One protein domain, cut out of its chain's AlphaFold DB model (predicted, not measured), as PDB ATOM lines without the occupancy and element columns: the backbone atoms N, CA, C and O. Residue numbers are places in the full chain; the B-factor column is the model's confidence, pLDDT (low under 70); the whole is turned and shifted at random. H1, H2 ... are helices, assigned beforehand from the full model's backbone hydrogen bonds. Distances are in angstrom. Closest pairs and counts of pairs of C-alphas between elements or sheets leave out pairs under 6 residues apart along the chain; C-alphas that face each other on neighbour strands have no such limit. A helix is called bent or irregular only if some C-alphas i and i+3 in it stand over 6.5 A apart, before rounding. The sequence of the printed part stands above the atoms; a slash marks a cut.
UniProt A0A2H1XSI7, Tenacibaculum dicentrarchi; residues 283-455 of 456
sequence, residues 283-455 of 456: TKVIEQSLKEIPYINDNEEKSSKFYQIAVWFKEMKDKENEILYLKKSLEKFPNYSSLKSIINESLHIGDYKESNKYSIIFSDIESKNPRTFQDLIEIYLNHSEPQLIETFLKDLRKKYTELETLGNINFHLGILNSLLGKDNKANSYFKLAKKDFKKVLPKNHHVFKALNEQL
ATOM      1  N   THR A 283     541.018 536.980 373.447       97.06
ATOM      2  CA  THR A 283     540.783 535.569 373.801       97.06
ATOM      3  C   THR A 283     541.928 534.975 374.623       97.06
ATOM      4  O   THR A 283     541.692 534.382 375.673       97.06
ATOM      5  N   LYS A 284     543.185 535.219 374.228       97.25
ATOM      6  CA  LYS A 284     544.360 534.697 374.952       97.25
ATOM      7  C   LYS A 284     544.485 535.239 376.380       97.25
ATOM      8  O   LYS A 284     544.799 534.481 377.296       97.25
ATOM      9  N   VAL A 285     544.249 536.539 376.584       97.19
ATOM     10  CA  VAL A 285     544.366 537.166 377.917       97.19
ATOM     11  C   VAL A 285     543.196 536.790 378.826       97.19
ATOM     12  O   VAL A 285     543.387 536.617 380.033       97.19
ATOM     13  N   ILE A 286     542.009 536.574 378.248       98.19
ATOM     14  CA  ILE A 286     540.847 536.014 378.944       98.19
ATOM     15  C   ILE A 286     541.159 534.589 379.412       98.19
ATOM     16  O   ILE A 286     541.021 534.295 380.598       98.19
ATOM     17  N   GLU A 287     541.631 533.715 378.517       97.81
ATOM     18  CA  GLU A 287     541.995 532.330 378.850       97.81
ATOM     19  C   GLU A 287     543.047 532.253 379.959       97.81
ATOM     20  O   GLU A 287     542.933 531.431 380.871       97.81
ATOM     21  N   GLN A 288     544.066 533.114 379.903       97.50
ATOM     22  CA  GLN A 288     545.077 533.204 380.951       97.50
ATOM     23  C   GLN A 288     544.458 533.639 382.286       97.50
ATOM     24  O   GLN A 288     544.650 532.970 383.299       97.50
ATOM     25  N   SER A 289     543.665 534.712 382.287       97.00
ATOM     26  CA  SER A 289     543.046 535.236 383.510       97.00
ATOM     27  C   SER A 289     542.103 534.220 384.158       97.00
ATOM     28  O   SER A 289     542.090 534.074 385.378       97.00
ATOM     29  N   LEU A 290     541.355 533.456 383.357       97.75
ATOM     30  CA  LEU A 290     540.485 532.387 383.853       97.75
ATOM     31  C   LEU A 290     541.259 531.253 384.538       97.75
ATOM     32  O   LEU A 290     540.735 530.664 385.482       97.75
ATOM     33  N   LYS A 291     542.492 530.963 384.104       97.56
ATOM     34  CA  LYS A 291     543.375 529.980 384.756       97.56
ATOM     35  C   LYS A 291     543.949 530.492 386.076       97.56
ATOM     36  O   LYS A 291     544.209 529.687 386.959       97.56
ATOM     37  N   GLU A 292     544.137 531.802 386.219       96.81
ATOM     38  CA  GLU A 292     544.679 532.423 387.437       96.81
ATOM     39  C   GLU A 292     543.637 532.516 388.566       96.81
ATOM     40  O   GLU A 292     543.961 532.284 389.729       96.81
ATOM     41  N   ILE A 293     542.375 532.814 388.233       96.94
ATOM     42  CA  ILE A 293     541.296 533.085 389.204       96.94
ATOM     43  C   ILE A 293     541.116 532.013 390.302       96.94
ATOM     44  O   ILE A 293     540.898 532.404 391.454       96.94
ATOM     45  N   PRO A 294     541.195 530.695 390.024       97.00
ATOM     46  CA  PRO A 294     541.079 529.663 391.056       97.00
ATOM     47  C   PRO A 294     542.127 529.756 392.172       97.00
ATOM     48  O   PRO A 294     541.865 529.281 393.274       97.00
ATOM     49  N   TYR A 295     543.284 530.366 391.902       96.75
ATOM     50  CA  TYR A 295     544.396 530.491 392.849       96.75
ATOM     51  C   TYR A 295     544.363 531.786 393.668       96.75
ATOM     52  O   TYR A 295     545.156 531.955 394.592       96.75
ATOM     53  N   ILE A 296     543.449 532.701 393.345       96.25
ATOM     54  CA  ILE A 296     543.241 533.927 394.111       96.25
ATOM     55  C   ILE A 296     542.433 533.562 395.361       96.25
ATOM     56  O   ILE A 296     541.481 532.787 395.283       96.25
ATOM     57  N   ASN A 297     542.777 534.104 396.525       95.44
ATOM     58  CA  ASN A 297     541.994 533.882 397.749       95.44
ATOM     59  C   ASN A 297     541.034 535.037 398.024       95.44
ATOM     60  O   ASN A 297     539.895 534.795 398.421       95.44
ATOM     61  N   ASP A 298     541.467 536.263 397.745       97.00
ATOM     62  CA  ASP A 298     540.690 537.466 397.998       97.00
ATOM     63  C   ASP A 298     539.505 537.622 397.026       97.00
ATOM     64  O   ASP A 298     539.618 537.435 395.811       97.00
ATOM     65  N   ASN A 299     538.326 537.925 397.573       96.06
ATOM     66  CA  ASN A 299     537.095 538.014 396.788       96.06
ATOM     67  C   ASN A 299     537.003 539.317 395.988       96.06
ATOM     68  O   ASN A 299     536.424 539.313 394.899       96.06
ATOM     69  N   GLU A 300     537.574 540.410 396.493       94.88
ATOM     70  CA  GLU A 300     537.619 541.691 395.790       94.88
ATOM     71  C   GLU A 300     538.584 541.619 394.595       94.88
ATOM     72  O   GLU A 300     538.248 542.044 393.485       94.88
ATOM     73  N   GLU A 301     539.727 540.955 394.759       95.62
ATOM     74  CA  GLU A 301     540.679 540.668 393.688       95.62
ATOM     75  C   GLU A 301     540.062 539.751 392.616       95.62
ATOM     76  O   GLU A 301     540.133 540.050 391.419       95.62
ATOM     77  N   LYS A 302     539.360 538.676 393.013       96.50
ATOM     78  CA  LYS A 302     538.588 537.832 392.074       96.50
ATOM     79  C   LYS A 302     537.548 538.633 391.309       96.50
ATOM     80  O   LYS A 302     537.397 538.465 390.097       96.50
ATOM     81  N   SER A 303     536.808 539.475 392.021       95.75
ATOM     82  CA  SER A 303     535.790 540.339 391.439       95.75
ATOM     83  C   SER A 303     536.399 541.281 390.403       95.75
ATOM     84  O   SER A 303     535.882 541.380 389.289       95.75
ATOM     85  N   SER A 304     537.552 541.873 390.714       95.25
ATOM     86  CA  SER A 304     538.310 542.742 389.810       95.25
ATOM     87  C   SER A 304     538.783 542.005 388.553       95.25
ATOM     88  O   SER A 304     538.639 542.522 387.445       95.25
ATOM     89  N   LYS A 305     539.266 540.760 388.680       96.44
ATOM     90  CA  LYS A 305     539.642 539.916 387.529       96.44
ATOM     91  C   LYS A 305     538.443 539.578 386.640       96.44
ATOM     92  O   LYS A 305     538.544 539.685 385.420       96.44
ATOM     93  N   PHE A 306     537.297 539.215 387.220       97.62
ATOM     94  CA  PHE A 306     536.078 538.980 386.438       97.62
ATOM     95  C   PHE A 306     535.558 540.249 385.756       97.62
ATOM     96  O   PHE A 306     535.138 540.182 384.604       97.62
ATOM     97  N   TYR A 307     535.638 541.402 386.421       96.44
ATOM     98  CA  TYR A 307     535.288 542.685 385.813       96.44
ATOM     99  C   TYR A 307     536.190 542.995 384.613       96.44
ATOM    100  O   TYR A 307     535.692 543.342 383.546       96.44
ATOM    101  N   GLN A 308     537.506 542.791 384.741       96.56
ATOM    102  CA  GLN A 308     538.438 542.979 383.629       96.56
ATOM    103  C   GLN A 308     538.120 542.054 382.443       96.56
ATOM    104  O   GLN A 308     538.171 542.487 381.292       96.56
ATOM    105  N   ILE A 309     537.729 540.803 382.707       97.69
ATOM    106  CA  ILE A 309     537.267 539.877 381.664       97.69
ATOM    107  C   ILE A 309     536.004 540.404 380.975       97.69
ATOM    108  O   ILE A 309     535.921 540.370 379.747       97.69
ATOM    109  N   ALA A 310     535.044 540.943 381.729       96.12
ATOM    110  CA  ALA A 310     533.856 541.557 381.145       96.12
ATOM    111  C   ALA A 310     534.200 542.761 380.249       96.12
ATOM    112  O   ALA A 310     533.642 542.888 379.160       96.12
ATOM    113  N   VAL A 311     535.154 543.605 380.661       93.69
ATOM    114  CA  VAL A 311     535.665 544.720 379.842       93.69
ATOM    115  C   VAL A 311     536.250 544.211 378.522       93.69
ATOM    116  O   VAL A 311     535.942 544.761 377.466       93.69
ATOM    117  N   TRP A 312     537.023 543.126 378.545       95.81
ATOM    118  CA  TRP A 312     537.578 542.543 377.323       95.81
ATOM    119  C   TRP A 312     536.515 541.978 376.379       95.81
ATOM    120  O   TRP A 312     536.627 542.162 375.167       95.81
ATOM    121  N   PHE A 313     535.468 541.336 376.904       96.12
ATOM    122  CA  PHE A 313     534.337 540.895 376.083       96.12
ATOM    123  C   PHE A 313     533.550 542.074 375.503       96.12
ATOM    124  O   PHE A 313     533.182 542.044 374.327       96.12
ATOM    125  N   LYS A 314     533.384 543.160 376.267       91.69
ATOM    126  CA  LYS A 314     532.796 544.413 375.776       91.69
ATOM    127  C   LYS A 314     533.577 544.990 374.593       91.69
ATOM    128  O   LYS A 314     532.978 545.365 373.586       91.69
ATOM    129  N   GLU A 315     534.907 545.034 374.677       92.12
ATOM    130  CA  GLU A 315     535.790 545.482 373.583       92.12
ATOM    131  C   GLU A 315     535.671 544.598 372.329       92.12
ATOM    132  O   GLU A 315     535.685 545.095 371.196       92.12
ATOM    133  N   MET A 316     535.492 543.290 372.534       94.31
ATOM    134  CA  MET A 316     535.227 542.305 371.480       94.31
ATOM    135  C   MET A 316     533.777 542.335 370.965       94.31
ATOM    136  O   MET A 316     533.470 541.652 369.988       94.31
ATOM    137  N   LYS A 317     532.903 543.155 371.568       92.00
ATOM    138  CA  LYS A 317     531.456 543.236 371.296       92.00
ATOM    139  C   LYS A 317     530.695 541.931 371.556       92.00
ATOM    140  O   LYS A 317     529.648 541.698 370.956       92.00
ATOM    141  N   ASP A 318     531.204 541.097 372.455       94.62
ATOM    142  CA  ASP A 318     530.541 539.882 372.920       94.62
ATOM    143  C   ASP A 318     529.684 540.210 374.144       94.62
ATOM    144  O   ASP A 318     530.145 540.230 375.290       94.62
ATOM    145  N   LYS A 319     528.419 540.534 373.874       91.06
ATOM    146  CA  LYS A 319     527.529 541.060 374.903       91.06
ATOM    147  C   LYS A 319     527.104 540.016 375.928       91.06
ATOM    148  O   LYS A 319     526.928 540.332 377.104       91.06
ATOM    149  N   GLU A 320     526.948 538.778 375.479       94.12
ATOM    150  CA  GLU A 320     526.539 537.663 376.325       94.12
ATOM    151  C   GLU A 320     527.603 537.393 377.393       94.12
ATOM    152  O   GLU A 320     527.300 537.373 378.591       94.12
ATOM    153  N   ASN A 321     528.869 537.287 376.976       96.75
ATOM    154  CA  ASN A 321     529.961 537.062 377.911       96.75
ATOM    155  C   ASN A 321     530.282 538.302 378.757       96.75
ATOM    156  O   ASN A 321     530.577 538.152 379.943       96.75
ATOM    157  N   GLU A 322     530.160 539.523 378.222       95.06
ATOM    158  CA  GLU A 322     530.268 540.749 379.031       95.06
ATOM    159  C   GLU A 322     529.331 540.680 380.249       95.06
ATOM    160  O   GLU A 322     529.779 540.804 381.392       95.06
ATOM    161  N   ILE A 323     528.040 540.410 380.026       93.44
ATOM    162  CA  ILE A 323     527.035 540.346 381.096       93.44
ATOM    163  C   ILE A 323     527.317 539.179 382.050       93.44
ATOM    164  O   ILE A 323     527.249 539.351 383.271       93.44
ATOM    165  N   LEU A 324     527.667 538.003 381.521       96.19
ATOM    166  CA  LEU A 324     528.010 536.832 382.329       96.19
ATOM    167  C   LEU A 324     529.136 537.145 383.323       96.19
ATOM    168  O   LEU A 324     529.045 536.807 384.506       96.19
ATOM    169  N   TYR A 325     530.202 537.794 382.857       97.19
ATOM    170  CA  TYR A 325     531.369 538.083 383.683       97.19
ATOM    171  C   TYR A 325     531.174 539.288 384.611       97.19
ATOM    172  O   TYR A 325     531.707 539.267 385.722       97.19
ATOM    173  N   LEU A 326     530.329 540.265 384.250       95.62
ATOM    174  CA  LEU A 326     529.847 541.280 385.198       95.62
ATOM    175  C   LEU A 326     529.102 540.629 386.370       95.62
ATOM    176  O   LEU A 326     529.368 540.948 387.528       95.62
ATOM    177  N   LYS A 327     528.213 539.665 386.096       94.75
ATOM    178  CA  LYS A 327     527.476 538.942 387.146       94.75
ATOM    179  C   LYS A 327     528.416 538.123 388.034       94.75
ATOM    180  O   LYS A 327     528.353 538.265 389.252       94.75
ATOM    181  N   LYS A 328     529.360 537.375 387.449       96.50
ATOM    182  CA  LYS A 328     530.403 536.652 388.209       96.50
ATOM    183  C   LYS A 328     531.255 537.579 389.076       96.50
ATOM    184  O   LYS A 328     531.620 537.205 390.186       96.50
ATOM    185  N   SER A 329     531.573 538.779 388.588       96.75
ATOM    186  CA  SER A 329     532.292 539.789 389.367       96.75
ATOM    187  C   SER A 329     531.501 540.185 390.619       96.75
ATOM    188  O   SER A 329     532.025 540.104 391.734       96.75
ATOM    189  N   LEU A 330     530.219 540.512 390.446       95.19
ATOM    190  CA  LEU A 330     529.316 540.931 391.522       95.19
ATOM    191  C   LEU A 330     528.980 539.810 392.516       95.19
ATOM    192  O   LEU A 330     528.745 540.093 393.686       95.19
ATOM    193  N   GLU A 331     528.991 538.547 392.081       95.38
ATOM    194  CA  GLU A 331     528.858 537.380 392.966       95.38
ATOM    195  C   GLU A 331     530.031 537.232 393.940       95.38
ATOM    196  O   GLU A 331     529.859 536.670 395.022       95.38
ATOM    197  N   LYS A 332     531.234 537.685 393.559       95.62
ATOM    198  CA  LYS A 332     532.414 537.630 394.436       95.62
ATOM    199  C   LYS A 332     532.485 538.830 395.359       95.62
ATOM    200  O   LYS A 332     532.693 538.656 396.556       95.62
ATOM    201  N   PHE A 333     532.304 540.021 394.807       93.56
ATOM    202  CA  PHE A 333     532.326 541.259 395.568       93.56
ATOM    203  C   PHE A 333     531.537 542.342 394.820       93.56
ATOM    204  O   PHE A 333     531.696 542.480 393.603       93.56
ATOM    205  N   PRO A 334     530.690 543.125 395.505       90.31
ATOM    206  CA  PRO A 334     529.877 544.146 394.861       90.31
ATOM    207  C   PRO A 334     530.722 545.404 394.588       90.31
ATOM    208  O   PRO A 334     530.610 546.409 395.281       90.31
ATOM    209  N   ASN A 335     531.605 545.357 393.588       88.31
ATOM    210  CA  ASN A 335     532.455 546.499 393.245       88.31
ATOM    211  C   ASN A 335     531.690 547.586 392.467       88.31
ATOM    212  O   ASN A 335     530.799 547.315 391.654       88.31
ATOM    213  N   TYR A 336     532.117 548.827 392.683       89.62
ATOM    214  CA  TYR A 336     531.516 550.044 392.137       89.62
ATOM    215  C   TYR A 336     531.377 550.025 390.601       89.62
ATOM    216  O   TYR A 336     530.312 550.313 390.053       89.62
ATOM    217  N   SER A 337     532.438 549.644 389.882       90.00
ATOM    218  CA  SER A 337     532.475 549.687 388.411       90.00
ATOM    219  C   SER A 337     531.562 548.649 387.755       90.00
ATOM    220  O   SER A 337     530.894 548.945 386.758       90.00
ATOM    221  N   SER A 338     531.489 547.445 388.324       92.50
ATOM    222  CA  SER A 338     530.613 546.380 387.823       92.50
ATOM    223  C   SER A 338     529.144 546.723 388.034       92.50
ATOM    224  O   SER A 338     528.329 546.477 387.146       92.50
ATOM    225  N   LEU A 339     528.810 547.355 389.164       94.25
ATOM    226  CA  LEU A 339     527.453 547.821 389.438       94.25
ATOM    227  C   LEU A 339     527.005 548.893 388.452       94.25
ATOM    228  O   LEU A 339     525.946 548.758 387.847       94.25
ATOM    229  N   LYS A 340     527.826 549.921 388.214       93.94
ATOM    230  CA  LYS A 340     527.504 550.936 387.199       93.94
ATOM    231  C   LYS A 340     527.296 550.312 385.823       93.94
ATOM    232  O   LYS A 340     526.345 550.668 385.132       93.94
ATOM    233  N   SER A 341     528.158 549.366 385.447       91.94
ATOM    234  CA  SER A 341     528.087 548.691 384.149       91.94
ATOM    235  C   SER A 341     526.800 547.879 383.993       91.94
ATOM    236  O   SER A 341     526.109 548.038 382.988       91.94
ATOM    237  N   ILE A 342     526.433 547.069 384.993       94.38
ATOM    238  CA  ILE A 342     525.230 546.230 384.915       94.38
ATOM    239  C   ILE A 342     523.940 547.054 385.005       94.38
ATOM    240  O   ILE A 342     522.985 546.743 384.301       94.38
ATOM    241  N   ILE A 343     523.905 548.128 385.808       95.00
ATOM    242  CA  ILE A 343     522.747 549.038 385.894       95.00
ATOM    243  C   ILE A 343     522.537 549.727 384.545       95.00
ATOM    244  O   ILE A 343     521.432 549.707 384.008       95.00
ATOM    245  N   ASN A 344     523.607 550.298 383.982       92.75
ATOM    246  CA  ASN A 344     523.557 550.961 382.685       92.75
ATOM    247  C   ASN A 344     523.093 550.003 381.581       92.75
ATOM    248  O   ASN A 344     522.283 550.389 380.744       92.75
ATOM    249  N   GLU A 345     523.587 548.764 381.580       91.25
ATOM    250  CA  GLU A 345     523.169 547.781 380.585       91.25
ATOM    251  C   GLU A 345     521.718 547.344 380.760       91.25
ATOM    252  O   GLU A 345     520.977 547.276 379.785       91.25
ATOM    253  N   SER A 346     521.297 547.095 381.998       92.44
ATOM    254  CA  SER A 346     519.923 546.694 382.301       92.44
ATOM    255  C   SER A 346     518.927 547.761 381.842       92.44
ATOM    256  O   SER A 346     517.896 547.427 381.273       92.44
ATOM    257  N   LEU A 347     519.249 549.048 382.022       92.94
ATOM    258  CA  LEU A 347     518.439 550.149 381.487       92.94
ATOM    259  C   LEU A 347     518.429 550.168 379.959       92.94
ATOM    260  O   LEU A 347     517.360 550.277 379.369       92.94
ATOM    261  N   HIS A 348     519.595 550.010 379.327       89.12
ATOM    262  CA  HIS A 348     519.723 550.002 377.870       89.12
ATOM    263  C   HIS A 348     518.841 548.930 377.201       89.12
ATOM    264  O   HIS A 348     518.245 549.190 376.158       89.12
ATOM    265  N   ILE A 349     518.726 547.741 377.806       89.56
ATOM    266  CA  ILE A 349     517.889 546.641 377.290       89.56
ATOM    267  C   ILE A 349     516.447 546.652 377.823       89.56
ATOM    268  O   ILE A 349     515.668 545.762 377.481       89.56
ATOM    269  N   GLY A 350     516.081 547.620 378.670       91.75
ATOM    270  CA  GLY A 350     514.747 547.721 379.270       91.75
ATOM    271  C   GLY A 350     514.462 546.741 380.419       91.75
ATOM    272  O   GLY A 350     513.307 546.579 380.813       91.75
ATOM    273  N   ASP A 351     515.479 546.096 381.000       93.38
ATOM    274  CA  ASP A 351     515.334 545.295 382.223       93.38
ATOM    275  C   ASP A 351     515.383 546.187 383.475       93.38
ATOM    276  O   ASP A 351     516.340 546.226 384.257       93.38
ATOM    277  N   TYR A 352     514.297 546.927 383.690       93.31
ATOM    278  CA  TYR A 352     514.164 547.824 384.837       93.31
ATOM    279  C   TYR A 352     514.184 547.086 386.183       93.31
ATOM    280  O   TYR A 352     514.556 547.669 387.203       93.31
ATOM    281  N   LYS A 353     513.812 545.800 386.209       94.38
ATOM    282  CA  LYS A 353     513.832 544.988 387.430       94.38
ATOM    283  C   LYS A 353     515.269 544.686 387.842       94.38
ATOM    284  O   LYS A 353     515.604 544.832 389.022       94.38
ATOM    285  N   GLU A 354     516.106 544.282 386.890       93.19
ATOM    286  CA  GLU A 354     517.527 544.037 387.124       93.19
ATOM    287  C   GLU A 354     518.265 545.342 387.450       93.19
ATOM    288  O   GLU A 354     518.992 545.399 388.448       93.19
ATOM    289  N   SER A 355     517.977 546.424 386.718       94.44
ATOM    290  CA  SER A 355     518.517 547.756 387.015       94.44
ATOM    291  C   SER A 355     518.197 548.200 388.446       94.44
ATOM    292  O   SER A 355     519.098 548.575 389.202       94.44
ATOM    293  N   ASN A 356     516.932 548.090 388.866       94.25
ATOM    294  CA  ASN A 356     516.509 548.449 390.216       94.25
ATOM    295  C   ASN A 356     517.206 547.584 391.278       94.25
ATOM    296  O   ASN A 356     517.729 548.114 392.256       94.25
ATOM    297  N   LYS A 357     517.286 546.262 391.067       94.69
ATOM    298  CA  LYS A 357     517.994 545.340 391.969       94.69
ATOM    299  C   LYS A 357     519.436 545.797 392.209       94.69
ATOM    300  O   LYS A 357     519.845 545.926 393.361       94.69
ATOM    301  N   TYR A 358     520.200 546.050 391.147       95.25
ATOM    302  CA  TYR A 358     521.598 546.461 391.287       95.25
ATOM    303  C   TYR A 358     521.750 547.904 391.773       95.25
ATOM    304  O   TYR A 358     522.698 548.182 392.500       95.25
ATOM    305  N   SER A 359     520.798 548.793 391.482       95.00
ATOM    306  CA  SER A 359     520.774 550.154 392.037       95.00
ATOM    307  C   SER A 359     520.617 550.141 393.565       95.00
ATOM    308  O   SER A 359     521.259 550.933 394.261       95.00
ATOM    309  N   ILE A 360     519.819 549.210 394.108       94.38
ATOM    310  CA  ILE A 360     519.698 549.000 395.561       94.38
ATOM    311  C   ILE A 360     521.029 548.526 396.145       94.38
ATOM    312  O   ILE A 360     521.505 549.125 397.104       94.38
ATOM    313  N   ILE A 361     521.642 547.493 395.550       93.88
ATOM    314  CA  ILE A 361     522.946 546.975 396.002       93.88
ATOM    315  C   ILE A 361     523.989 548.097 395.974       93.88
ATOM    316  O   ILE A 361     524.737 548.270 396.929       93.88
ATOM    317  N   PHE A 362     523.993 548.901 394.911       93.75
ATOM    318  CA  PHE A 362     524.915 550.016 394.756       93.75
ATOM    319  C   PHE A 362     524.765 551.067 395.858       93.75
ATOM    320  O   PHE A 362     525.757 551.535 396.411       93.75
ATOM    321  N   SER A 363     523.524 551.363 396.237       92.44
ATOM    322  CA  SER A 363     523.214 552.290 397.327       92.44
ATOM    323  C   SER A 363     523.571 551.734 398.710       92.44
ATOM    324  O   SER A 363     523.849 552.509 399.621       92.44
ATOM    325  N   ASP A 364     523.583 550.409 398.876       91.25
ATOM    326  CA  ASP A 364     523.864 549.750 400.156       91.25
ATOM    327  C   ASP A 364     525.359 549.673 400.502       91.25
ATOM    328  O   ASP A 364     525.682 549.671 401.689       91.25
ATOM    329  N   ILE A 365     526.267 549.641 399.517       88.19
ATOM    330  CA  ILE A 365     527.718 549.516 399.779       88.19
ATOM    331  C   ILE A 365     528.245 550.722 400.560       88.19
ATOM    332  O   ILE A 365     528.929 550.567 401.566       88.19
ATOM    333  N   GLU A 366     527.905 551.928 400.108       83.12
ATOM    334  CA  GLU A 366     528.305 553.181 400.745       83.12
ATOM    335  C   GLU A 366     527.120 554.149 400.779       83.12
ATOM    336  O   GLU A 366     527.089 555.161 400.078       83.12
ATOM    337  N   SER A 367     526.131 553.870 401.630       88.06
ATOM    338  CA  SER A 367     524.903 554.682 401.717       88.06
ATOM    339  C   SER A 367     525.151 556.154 402.090       88.06
ATOM    340  O   SER A 367     524.296 557.016 401.892       88.06
ATOM    341  N   LYS A 368     526.325 556.454 402.657       91.62
ATOM    342  CA  LYS A 368     526.763 557.801 403.042       91.62
ATOM    343  C   LYS A 368     527.583 558.507 401.960       91.62
ATOM    344  O   LYS A 368     527.835 559.701 402.098       91.62
ATOM    345  N   ASN A 369     527.976 557.815 400.890       91.75
ATOM    346  CA  ASN A 369     528.730 558.421 399.801       91.75
ATOM    347  C   ASN A 369     527.775 559.173 398.853       91.75
ATOM    348  O   ASN A 369     526.957 558.545 398.175       91.75
ATOM    349  N   PRO A 370     527.858 560.515 398.760       91.75
ATOM    350  CA  PRO A 370     526.995 561.283 397.869       91.75
ATOM    351  C   PRO A 370     527.207 560.935 396.387       91.75
ATOM    352  O   PRO A 370     526.256 561.010 395.609       91.75
ATOM    353  N   ARG A 371     528.414 560.498 395.988       92.62
ATOM    354  CA  ARG A 371     528.727 560.172 394.587       92.62
ATOM    355  C   ARG A 371     527.850 559.043 394.047       92.62
ATOM    356  O   ARG A 371     527.495 559.087 392.874       92.62
ATOM    357  N   THR A 372     527.445 558.097 394.891       92.38
ATOM    358  CA  THR A 372     526.562 556.989 394.508       92.38
ATOM    359  C   THR A 372     525.231 557.493 393.947       92.38
ATOM    360  O   THR A 372     524.791 557.056 392.884       92.38
ATOM    361  N   PHE A 373     524.598 558.463 394.616       94.44
ATOM    362  CA  PHE A 373     523.318 559.025 394.170       94.44
ATOM    363  C   PHE A 373     523.478 559.895 392.923       94.44
ATOM    364  O   PHE A 373     522.631 559.843 392.033       94.44
ATOM    365  N   GLN A 374     524.573 560.655 392.843       94.00
ATOM    366  CA  GLN A 374     524.920 561.427 391.654       94.00
ATOM    367  C   GLN A 374     525.097 560.514 390.429       94.00
ATOM    368  O   GLN A 374     524.493 560.762 389.389       94.00
ATOM    369  N   ASP A 375     525.857 559.423 390.564       93.81
ATOM    370  CA  ASP A 375     526.084 558.456 389.487       93.81
ATOM    371  C   ASP A 375     524.789 557.764 389.046       93.81
ATOM    372  O   ASP A 375     524.577 557.567 387.853       93.81
ATOM    373  N   LEU A 376     523.907 557.410 389.984       94.62
ATOM    374  CA  LEU A 376     522.598 556.841 389.656       94.62
ATOM    375  C   LEU A 376     521.720 557.832 388.881       94.62
ATOM    376  O   LEU A 376     521.090 557.439 387.901       94.62
ATOM    377  N   ILE A 377     521.708 559.113 389.265       94.69
ATOM    378  CA  ILE A 377     521.014 560.159 388.501       94.69
ATOM    379  C   ILE A 377     521.584 560.264 387.090       94.69
ATOM    380  O   ILE A 377     520.821 560.205 386.128       94.69
ATOM    381  N   GLU A 378     522.905 560.371 386.954       93.19
ATOM    382  CA  GLU A 378     523.569 560.459 385.651       93.19
ATOM    383  C   GLU A 378     523.226 559.255 384.761       93.19
ATOM    384  O   GLU A 378     522.833 559.438 383.610       93.19
ATOM    385  N   ILE A 379     523.307 558.031 385.298       93.38
ATOM    386  CA  ILE A 379     523.007 556.801 384.557       93.38
ATOM    387  C   ILE A 379     521.553 556.789 384.074       93.38
ATOM    388  O   ILE A 379     521.315 556.603 382.885       93.38
ATOM    389  N   TYR A 380     520.573 557.015 384.952       94.31
ATOM    390  CA  TYR A 380     519.160 556.950 384.561       94.31
ATOM    391  C   TYR A 380     518.762 558.080 383.604       94.31
ATOM    392  O   TYR A 380     518.013 557.851 382.655       94.31
ATOM    393  N   LEU A 381     519.283 559.295 383.801       90.06
ATOM    394  CA  LEU A 381     519.018 560.409 382.886       90.06
ATOM    395  C   LEU A 381     519.642 560.185 381.503       90.06
ATOM    396  O   LEU A 381     519.038 560.577 380.508       90.06
ATOM    397  N   ASN A 382     520.799 559.517 381.413       88.31
ATOM    398  CA  ASN A 382     521.397 559.144 380.125       88.31
ATOM    399  C   ASN A 382     520.516 558.183 379.311       88.31
ATOM    400  O   ASN A 382     520.603 558.188 378.086       88.31
ATOM    401  N   HIS A 383     519.651 557.411 379.972       90.62
ATOM    402  CA  HIS A 383     518.664 556.535 379.328       90.62
ATOM    403  C   HIS A 383     517.282 557.182 379.184       90.62
ATOM    404  O   HIS A 383     516.336 556.517 378.787       90.62
ATOM    405  N   SER A 384     517.157 558.489 379.441       87.38
ATOM    406  CA  SER A 384     515.884 559.226 379.388       87.38
ATOM    407  C   SER A 384     514.822 558.707 380.365       87.38
ATOM    408  O   SER A 384     513.630 558.783 380.080       87.38
ATOM    409  N   GLU A 385     515.244 558.256 381.553       87.50
ATOM    410  CA  GLU A 385     514.369 557.664 382.578       87.50
ATOM    411  C   GLU A 385     514.224 558.527 383.860       87.50
ATOM    412  O   GLU A 385     514.466 558.045 384.976       87.50
ATOM    413  N   PRO A 386     513.828 559.817 383.778       90.12
ATOM    414  CA  PRO A 386     513.791 560.706 384.941       90.12
ATOM    415  C   PRO A 386     512.748 560.298 385.995       90.12
ATOM    416  O   PRO A 386     512.951 560.525 387.189       90.12
ATOM    417  N   GLN A 387     511.632 559.681 385.594       92.44
ATOM    418  CA  GLN A 387     510.590 559.234 386.525       92.44
ATOM    419  C   GLN A 387     511.017 557.994 387.317       92.44
ATOM    420  O   GLN A 387     510.690 557.896 388.505       92.44
ATOM    421  N   LEU A 388     511.754 557.066 386.691       93.50
ATOM    422  CA  LEU A 388     512.252 555.870 387.371       93.50
ATOM    423  C   LEU A 388     513.243 556.250 388.470       93.50
ATOM    424  O   LEU A 388     513.071 555.811 389.605       93.50
ATOM    425  N   ILE A 389     514.204 557.135 388.183       95.44
ATOM    426  CA  ILE A 389     515.166 557.576 389.203       95.44
ATOM    427  C   ILE A 389     514.513 558.410 390.311       95.44
ATOM    428  O   ILE A 389     514.836 558.227 391.485       95.44
ATOM    429  N   GLU A 390     513.549 559.280 389.983       95.25
ATOM    430  CA  GLU A 390     512.799 560.032 391.000       95.25
ATOM    431  C   GLU A 390     512.049 559.077 391.947       95.25
ATOM    432  O   GLU A 390     512.024 559.290 393.162       95.25
ATOM    433  N   THR A 391     511.451 558.014 391.401       95.25
ATOM    434  CA  THR A 391     510.738 556.986 392.176       95.25
ATOM    435  C   THR A 391     511.705 556.179 393.036       95.25
ATOM    436  O   THR A 391     511.506 556.069 394.245       95.25
ATOM    437  N   PHE A 392     512.801 555.718 392.440       95.56
ATOM    438  CA  PHE A 392     513.849 554.964 393.116       95.56
ATOM    439  C   PHE A 392     514.413 555.708 394.336       95.56
ATOM    440  O   PHE A 392     514.423 555.175 395.445       95.56
ATOM    441  N   LEU A 393     514.813 556.974 394.173       96.25
ATOM    442  CA  LEU A 393     515.350 557.780 395.274       96.25
ATOM    443  C   LEU A 393     514.310 558.016 396.382       96.25
ATOM    444  O   LEU A 393     514.653 558.029 397.567       96.25
ATOM    445  N   LYS A 394     513.025 558.168 396.031       96.12
ATOM    446  CA  LYS A 394     511.941 558.256 397.025       96.12
ATOM    447  C   LYS A 394     511.766 556.956 397.801       96.12
ATOM    448  O   LYS A 394     511.473 557.022 398.995       96.12
ATOM    449  N   ASP A 395     511.937 555.808 397.161       95.25
ATOM    450  CA  ASP A 395     511.845 554.513 397.827       95.25
ATOM    451  C   ASP A 395     513.064 554.245 398.716       95.25
ATOM    452  O   ASP A 395     512.892 553.833 399.865       95.25
ATOM    453  N   LEU A 396     514.275 554.620 398.289       94.19
ATOM    454  CA  LEU A 396     515.452 554.608 399.168       94.19
ATOM    455  C   LEU A 396     515.265 555.497 400.398       94.19
ATOM    456  O   LEU A 396     515.601 555.098 401.512       94.19
ATOM    457  N   ARG A 397     514.672 556.683 400.230       95.25
ATOM    458  CA  ARG A 397     514.353 557.575 401.353       95.25
ATOM    459  C   ARG A 397     513.404 556.928 402.370       95.25
ATOM    460  O   ARG A 397     513.457 557.285 403.541       95.25
ATOM    461  N   LYS A 398     512.517 556.019 401.945       95.31
ATOM    462  CA  LYS A 398     511.649 555.245 402.857       95.31
ATOM    463  C   LYS A 398     512.406 554.092 403.524       95.31
ATOM    464  O   LYS A 398     512.042 553.706 404.628       95.31
ATOM    465  N   LYS A 399     513.421 553.539 402.849       94.00
ATOM    466  CA  LYS A 399     514.247 552.420 403.325       94.00
ATOM    467  C   LYS A 399     515.207 552.835 404.443       94.00
ATOM    468  O   LYS A 399     515.310 552.126 405.439       94.00
ATOM    469  N   TYR A 400     515.934 553.940 404.276       93.94
ATOM    470  CA  TYR A 400     516.975 554.343 405.227       93.94
ATOM    471  C   TYR A 400     516.440 555.206 406.371       93.94
ATOM    472  O   TYR A 400     515.531 556.014 406.201       93.94
ATOM    473  N   THR A 401     517.068 555.075 407.537       93.56
ATOM    474  CA  THR A 401     516.775 555.867 408.744       93.56
ATOM    475  C   THR A 401     517.949 556.750 409.179       93.56
ATOM    476  O   THR A 401     517.744 557.751 409.865       93.56
ATOM    477  N   GLU A 402     519.171 556.414 408.750       95.25
ATOM    478  CA  GLU A 402     520.398 557.184 408.982       95.25
ATOM    479  C   GLU A 402     520.263 558.611 408.432       95.25
ATOM    480  O   GLU A 402     520.069 558.815 407.232       95.25
ATOM    481  N   LEU A 403     520.403 559.616 409.301       95.75
ATOM    482  CA  LEU A 403     520.175 561.022 408.942       95.75
ATOM    483  C   LEU A 403     521.150 561.541 407.880       95.75
ATOM    484  O   LEU A 403     520.775 562.369 407.060       95.75
ATOM    485  N   GLU A 404     522.389 561.055 407.874       95.12
ATOM    486  CA  GLU A 404     523.382 561.449 406.873       95.12
ATOM    487  C   GLU A 404     523.020 560.910 405.481       95.12
ATOM    488  O   GLU A 404     522.972 561.669 404.514       95.12
ATOM    489  N   THR A 405     522.652 559.627 405.399       95.62
ATOM    490  CA  THR A 405     522.125 558.987 404.184       95.62
ATOM    491  C   THR A 405     520.861 559.693 403.690       95.62
ATOM    492  O   THR A 405     520.749 560.023 402.511       95.62
ATOM    493  N   LEU A 406     519.913 559.986 404.587       96.81
ATOM    494  CA  LEU A 406     518.698 560.734 404.256       96.81
ATOM    495  C   LEU A 406     519.009 562.145 403.754       96.81
ATOM    496  O   LEU A 406     518.399 562.595 402.782       96.81
ATOM    497  N   GLY A 407     519.982 562.818 404.372       96.69
ATOM    498  CA  GLY A 407     520.499 564.104 403.920       96.69
ATOM    499  C   GLY A 407     521.004 564.032 402.480       96.69
ATOM    500  O   GLY A 407     520.584 564.841 401.651       96.69
ATOM    501  N   ASN A 408     521.822 563.026 402.157       96.50
ATOM    502  CA  ASN A 408     522.328 562.799 400.802       96.50
ATOM    503  C   ASN A 408     521.199 562.516 399.804       96.50
ATOM    504  O   ASN A 408     521.153 563.148 398.750       96.50
ATOM    505  N   ILE A 409     520.260 561.624 400.130       97.00
ATOM    506  CA  ILE A 409     519.131 561.295 399.244       97.00
ATOM    507  C   ILE A 409     518.267 562.533 398.984       97.00
ATOM    508  O   ILE A 409     517.922 562.822 397.840       97.00
ATOM    509  N   ASN A 410     517.939 563.298 400.030       97.69
ATOM    510  CA  ASN A 410     517.174 564.535 399.894       97.69
ATOM    511  C   ASN A 410     517.945 565.576 399.069       97.69
ATOM    512  O   ASN A 410     517.348 566.247 398.235       97.69
ATOM    513  N   PHE A 411     519.262 565.701 399.247       97.31
ATOM    514  CA  PHE A 411     520.072 566.628 398.456       97.31
ATOM    515  C   PHE A 411     519.996 566.291 396.961       97.31
ATOM    516  O   PHE A 411     519.675 567.159 396.151       97.31
ATOM    517  N   HIS A 412     520.185 565.021 396.602       97.19
ATOM    518  CA  HIS A 412     520.171 564.572 395.208       97.19
ATOM    519  C   HIS A 412     518.763 564.554 394.593       97.19
ATOM    520  O   HIS A 412     518.613 564.855 393.413       97.19
ATOM    521  N   LEU A 413     517.705 564.313 395.380       97.31
ATOM    522  CA  LEU A 413     516.325 564.575 394.951       97.31
ATOM    523  C   LEU A 413     516.108 566.061 394.629       97.31
ATOM    524  O   LEU A 413     515.375 566.378 393.691       97.31
ATOM    525  N   GLY A 414     516.745 566.961 395.381       96.94
ATOM    526  CA  GLY A 414     516.771 568.394 395.094       96.94
ATOM    527  C   GLY A 414     517.417 568.696 393.743       96.94
ATOM    528  O   GLY A 414     516.769 569.295 392.886       96.94
ATOM    529  N   ILE A 415     518.638 568.190 393.526       95.25
ATOM    530  CA  ILE A 415     519.378 568.323 392.259       95.25
ATOM    531  C   ILE A 415     518.556 567.791 391.080       95.25
ATOM    532  O   ILE A 415     518.332 568.516 390.114       95.25
ATOM    533  N   LEU A 416     518.027 566.568 391.179       96.12
ATOM    534  CA  LEU A 416     517.194 565.972 390.134       96.12
ATOM    535  C   LEU A 416     515.970 566.839 389.813       96.12
ATOM    536  O   LEU A 416     515.653 567.051 388.649       96.12
ATOM    537  N   ASN A 417     515.268 567.354 390.826       95.75
ATOM    538  CA  ASN A 417     514.096 568.195 390.581       95.75
ATOM    539  C   ASN A 417     514.470 569.545 389.957       95.75
ATOM    540  O   ASN A 417     513.699 570.032 389.137       95.75
ATOM    541  N   SER A 418     515.626 570.119 390.296       93.56
ATOM    542  CA  SER A 418     516.132 571.335 389.651       93.56
ATOM    543  C   SER A 418     516.458 571.086 388.173       93.56
ATOM    544  O   SER A 418     515.961 571.811 387.317       93.56
ATOM    545  N   LEU A 419     517.151 569.984 387.853       90.81
ATOM    546  CA  LEU A 419     517.415 569.566 386.466       90.81
ATOM    547  C   LEU A 419     516.131 569.349 385.648       90.81
ATOM    548  O   LEU A 419     516.127 569.525 384.434       90.81
ATOM    549  N   LEU A 420     515.031 568.975 386.308       91.62
ATOM    550  CA  LEU A 420     513.714 568.790 385.693       91.62
ATOM    551  C   LEU A 420     512.842 570.063 385.694       91.62
ATOM    552  O   LEU A 420     511.653 569.966 385.386       91.62
ATOM    553  N   GLY A 421     513.375 571.227 386.087       92.31
ATOM    554  CA  GLY A 421     512.639 572.500 386.143       92.31
ATOM    555  C   GLY A 421     511.540 572.554 387.215       92.31
ATOM    556  O   GLY A 421     510.569 573.299 387.095       92.31
ATOM    557  N   LYS A 422     511.633 571.720 388.259       94.50
ATOM    558  CA  LYS A 422     510.657 571.610 389.359       94.50
ATOM    559  C   LYS A 422     511.162 572.343 390.609       94.50
ATOM    560  O   LYS A 422     511.251 571.744 391.686       94.50
ATOM    561  N   ASP A 423     511.445 573.638 390.502       92.50
ATOM    562  CA  ASP A 423     512.155 574.423 391.534       92.50
ATOM    563  C   ASP A 423     511.493 574.393 392.916       92.50
ATOM    564  O   ASP A 423     512.156 574.230 393.939       92.50
ATOM    565  N   ASN A 424     510.160 574.450 392.974       93.81
ATOM    566  CA  ASN A 424     509.428 574.347 394.240       93.81
ATOM    567  C   ASN A 424     509.685 573.007 394.952       93.81
ATOM    568  O   ASN A 424     509.855 572.962 396.174       93.81
ATOM    569  N   LYS A 425     509.744 571.907 394.189       94.50
ATOM    570  CA  LYS A 425     510.072 570.582 394.729       94.50
ATOM    571  C   LYS A 425     511.549 570.498 395.093       94.50
ATOM    572  O   LYS A 425     511.851 570.012 396.182       94.50
ATOM    573  N   ALA A 426     512.438 571.014 394.246       96.06
ATOM    574  CA  ALA A 426     513.874 571.064 394.514       96.06
ATOM    575  C   ALA A 426     514.163 571.758 395.855       96.06
ATOM    576  O   ALA A 426     514.738 571.159 396.765       96.06
ATOM    577  N   ASN A 427     513.606 572.957 396.043       95.62
ATOM    578  CA  ASN A 427     513.708 573.737 397.275       95.62
ATOM    579  C   ASN A 427     513.168 573.000 398.504       95.62
ATOM    580  O   ASN A 427     513.745 573.088 399.592       95.62
ATOM    581  N   SER A 428     512.067 572.256 398.360       96.94
ATOM    582  CA  SER A 428     511.527 571.450 399.461       96.94
ATOM    583  C   SER A 428     512.513 570.363 399.907       96.94
ATOM    584  O   SER A 428     512.742 570.188 401.107       96.94
ATOM    585  N   TYR A 429     513.171 569.698 398.955       97.94
ATOM    586  CA  TYR A 429     514.145 568.648 399.221       97.94
ATOM    587  C   TYR A 429     515.465 569.196 399.773       97.94
ATOM    588  O   TYR A 429     515.968 568.653 400.756       97.94
ATOM    589  N   PHE A 430     515.973 570.321 399.265       98.06
ATOM    590  CA  PHE A 430     517.150 570.982 399.844       98.06
ATOM    591  C   PHE A 430     516.921 571.416 401.298       98.06
ATOM    592  O   PHE A 430     517.804 571.264 402.146       98.06
ATOM    593  N   LYS A 431     515.714 571.892 401.639       97.12
ATOM    594  CA  LYS A 431     515.344 572.201 403.032       97.12
ATOM    595  C   LYS A 431     515.337 570.950 403.917       97.12
ATOM    596  O   LYS A 431     515.815 571.022 405.051       97.12
ATOM    597  N   LEU A 432     514.837 569.817 403.413       97.19
ATOM    598  CA  LEU A 432     514.891 568.532 404.120       97.19
ATOM    599  C   LEU A 432     516.337 568.061 404.317       97.19
ATOM    600  O   LEU A 432     516.731 567.793 405.447       97.19
ATOM    601  N   ALA A 433     517.154 568.081 403.263       97.50
ATOM    602  CA  ALA A 433     518.570 567.729 403.332       97.50
ATOM    603  C   ALA A 433     519.315 568.572 404.378       97.50
ATOM    604  O   ALA A 433     520.005 568.045 405.246       97.50
ATOM    605  N   LYS A 434     519.100 569.896 404.368       96.94
ATOM    606  CA  LYS A 434     519.677 570.822 405.352       96.94
ATOM    607  C   LYS A 434     519.241 570.499 406.781       96.94
ATOM    608  O   LYS A 434     520.044 570.649 407.702       96.94
ATOM    609  N   LYS A 435     517.985 570.092 406.988       96.69
ATOM    610  CA  LYS A 435     517.465 569.684 408.302       96.69
ATOM    611  C   LYS A 435     518.154 568.415 408.799       96.69
ATOM    612  O   LYS A 435     518.510 568.368 409.975       96.69
ATOM    613  N   ASP A 436     518.340 567.429 407.929       96.62
ATOM    614  CA  ASP A 436     518.933 566.144 408.296       96.62
ATOM    615  C   ASP A 436     520.439 566.288 408.559       96.62
ATOM    616  O   ASP A 436     520.899 565.948 409.649       96.62
ATOM    617  N   PHE A 437     521.189 566.932 407.657       97.38
ATOM    618  CA  PHE A 437     522.629 567.158 407.835       97.38
ATOM    619  C   PHE A 437     522.971 567.979 409.079       97.38
ATOM    620  O   PHE A 437     523.947 567.673 409.758       97.38
ATOM    621  N   LYS A 438     522.171 568.995 409.436       96.44
ATOM    622  CA  LYS A 438     522.407 569.816 410.643       96.44
ATOM    623  C   LYS A 438     522.448 569.010 411.942       96.44
ATOM    624  O   LYS A 438     522.987 569.505 412.927       96.44
ATOM    625  N   LYS A 439     521.836 567.826 411.964       96.31
ATOM    626  CA  LYS A 439     521.792 566.964 413.148       96.31
ATOM    627  C   LYS A 439     523.026 566.076 413.294       96.31
ATOM    628  O   LYS A 439     523.253 565.586 414.392       96.31
ATOM    629  N   VAL A 440     523.778 565.850 412.216       96.19
ATOM    630  CA  VAL A 440     524.847 564.833 412.174       96.19
ATOM    631  C   VAL A 440     526.192 565.345 411.660       96.19
ATOM    632  O   VAL A 440     527.212 564.743 411.971       96.19
ATOM    633  N   LEU A 441     526.227 566.464 410.931       94.25
ATOM    634  CA  LEU A 441     527.454 567.046 410.384       94.25
ATOM    635  C   LEU A 441     527.861 568.335 411.117       94.25
ATOM    636  O   LEU A 441     526.998 569.102 411.562       94.25
ATOM    637  N   PRO A 442     529.171 568.628 411.211       93.81
ATOM    638  CA  PRO A 442     529.655 569.847 411.844       93.81
ATOM    639  C   PRO A 442     529.267 571.082 411.022       93.81
ATOM    640  O   PRO A 442     529.219 571.045 409.796       93.81
ATOM    641  N   LYS A 443     529.014 572.219 411.684       91.19
ATOM    642  CA  LYS A 443     528.497 573.444 411.034       91.19
ATOM    643  C   LYS A 443     529.369 573.978 409.886       91.19
ATOM    644  O   LYS A 443     528.852 574.679 409.024       91.19
ATOM    645  N   ASN A 444     530.666 573.675 409.887       91.75
ATOM    646  CA  ASN A 444     531.632 574.069 408.858       91.75
ATOM    647  C   ASN A 444     531.752 573.056 407.703       91.75
ATOM    648  O   ASN A 444     532.600 573.234 406.832       91.75
ATOM    649  N   HIS A 445     530.936 572.000 407.681       93.62
ATOM    650  CA  HIS A 445     530.960 571.015 406.607       93.62
ATOM    651  C   HIS A 445     530.622 571.662 405.253       93.62
ATOM    652  O   HIS A 445     529.650 572.414 405.133       93.62
ATOM    653  N   HIS A 446     531.396 571.332 404.216       90.88
ATOM    654  CA  HIS A 446     531.305 571.941 402.882       90.88
ATOM    655  C   HIS A 446     529.909 571.814 402.245       90.88
ATOM    656  O   HIS A 446     529.474 572.717 401.533       90.88
ATOM    657  N   VAL A 447     529.159 570.751 402.563       91.50
ATOM    658  CA  VAL A 447     527.780 570.540 402.072       91.50
ATOM    659  C   VAL A 447     526.837 571.707 402.388       91.50
ATOM    660  O   VAL A 447     525.924 571.990 401.618       91.50
ATOM    661  N   PHE A 448     527.053 572.429 403.495       93.75
ATOM    662  CA  PHE A 448     526.213 573.577 403.840       93.75
ATOM    663  C   PHE A 448     526.450 574.771 402.916       93.75
ATOM    664  O   PHE A 448     525.521 575.547 402.701       93.75
ATOM    665  N   LYS A 449     527.656 574.906 402.349       91.12
ATOM    666  CA  LYS A 449     527.946 575.902 401.312       91.12
ATOM    667  C   LYS A 449     527.168 575.567 400.038       91.12
ATOM    668  O   LYS A 449     526.377 576.398 399.605       91.12
ATOM    669  N   ALA A 450     527.284 574.326 399.556       89.50
ATOM    670  CA  ALA A 450     526.549 573.847 398.384       89.50
ATOM    671  C   ALA A 450     525.025 574.006 398.551       89.50
ATOM    672  O   ALA A 450     524.347 574.548 397.688       89.50
ATOM    673  N   LEU A 451     524.473 573.629 399.709       91.75
ATOM    674  CA  LEU A 451     523.050 573.822 400.013       91.75
ATOM    675  C   LEU A 451     522.611 575.287 400.014       91.75
ATOM    676  O   LEU A 451     521.470 575.575 399.674       91.75
ATOM    677  N   ASN A 452     523.465 576.210 400.460       89.62
ATOM    678  CA  ASN A 452     523.126 577.629 400.455       89.62
ATOM    679  C   ASN A 452     523.184 578.219 399.044       89.62
ATOM    680  O   ASN A 452     522.418 579.129 398.767       89.62
ATOM    681  N   GLU A 453     524.066 577.721 398.179       89.00
ATOM    682  CA  GLU A 453     524.110 578.104 396.762       89.00
ATOM    683  C   GLU A 453     522.843 577.651 396.030       89.00
ATOM    684  O   GLU A 453     522.258 578.445 395.313       89.00
ATOM    685  N   GLN A 454     522.361 576.434 396.303       88.31
ATOM    686  CA  GLN A 454     521.137 575.885 395.701       88.31
ATOM    687  C   GLN A 454     519.823 576.479 396.252       88.31
ATOM    688  O   GLN A 454     518.760 576.252 395.686       88.31
ATOM    689  N   LEU A 455     519.868 577.169 397.399       84.62
ATOM    690  CA  LEU A 455     518.699 577.781 398.055       84.62
ATOM    691  C   LEU A 455     518.619 579.305 397.860       84.62
ATOM    692  O   LEU A 455     517.711 579.926 398.420       84.62
TER     693      LEU A 455
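This is residues 283 to 455 of the 456 residues of a protein of Tenacibaculum dicentrarchi (UniProt A0A2H1XSI7). This is a long zigzag stack of ten helices, H1 at one end and H9 with the short H10 at the other, each helix folding back on the one before it, so that the stack's long axis runs across the helices. In its middle H6 packs on H4, H5, H7 and H8, while H1 to H3 make the thinner far end. The printed part has 173 residues, with ten named helices, H1 to H10 in chain order, and no named strand; the class is all helix. It is only just compact, close to loose, with a radius of gyration of the C-alphas of 18.6 A, and it is elongated, spanning 55 by 33 by 25 A.

Look first for the two longest helices: H8, residues 403 to 419, runs 24.2 A from C-alpha 403 at (520.175, 561.022, 408.942), and H2, residues 299 to 315, runs 24.4 A. Before H8 come H7, residues 386 to 399, 20.2 A; H6, residues 370 to 382, 18.7 A; H5, residues 352 to 365, 20.2 A; H4, residues 336 to 348, 18.5 A; and H3, residues 319 to 332, 20.4 A. Find C-alpha 283 at (540.783, 535.569, 373.801), where H1, residues 283 to 295, begins its 20.0 A. H1 is irregular, but only just: C-alphas 291 and 294 are 6.7 A apart. After H8 come H9, residues 423 to 437, 20.7 A, and H10, residues 447 to 454, 10.6 A, ending at C-alpha 454 at (521.137, 575.885, 395.701).

Start at H8, in the up-and-down bundle of H4 to H8, where each helix runs against the one before. H8 touches the hub, H6, the same way at a shallow tilt of 31 degrees; their closest C-alphas, Pro 370 and Asn 408, are 5.7 A apart. H6 touches H4 with residues 375 to 380 alone, closest at the C-alphas of Asn 344 and Ile 379, 6.2 A. H8 and H9 form a helical hairpin, closest at the C-alphas of Gly 414 and Ala 426, 4.0 A. H10 touches H9, with the C-alphas of Phe 430 and Leu 451 closest at 6.6 A. At the other end, H4 touches H3 with residues 338 to 342 alone, at a steep tilt of 41 degrees; the C-alphas of Leu 326 and Ser 338 are closest, 5.8 A. H2 and H3 touch, closest at the C-alphas of Ser 303 and Ser 329, 4.1 A. H1 touches H2, with Ile 286 and Ile 309 closest by C-alphas at 5.9 A, and is apart from H3. Every O i to N i+4 pair is within hydrogen-bond range in H2 to H10; in H1, 7 of 9 are.

The C-alphas of Lys 291 and Asn 424, the two farthest apart, are 56.7 A apart. The printed part has no cut. The links from H1 through to H9 are tight, and the one from H9 to H10, with 9 residues, is short. The mean pLDDT of the printed part is 94.2, and no printed residue is under 70.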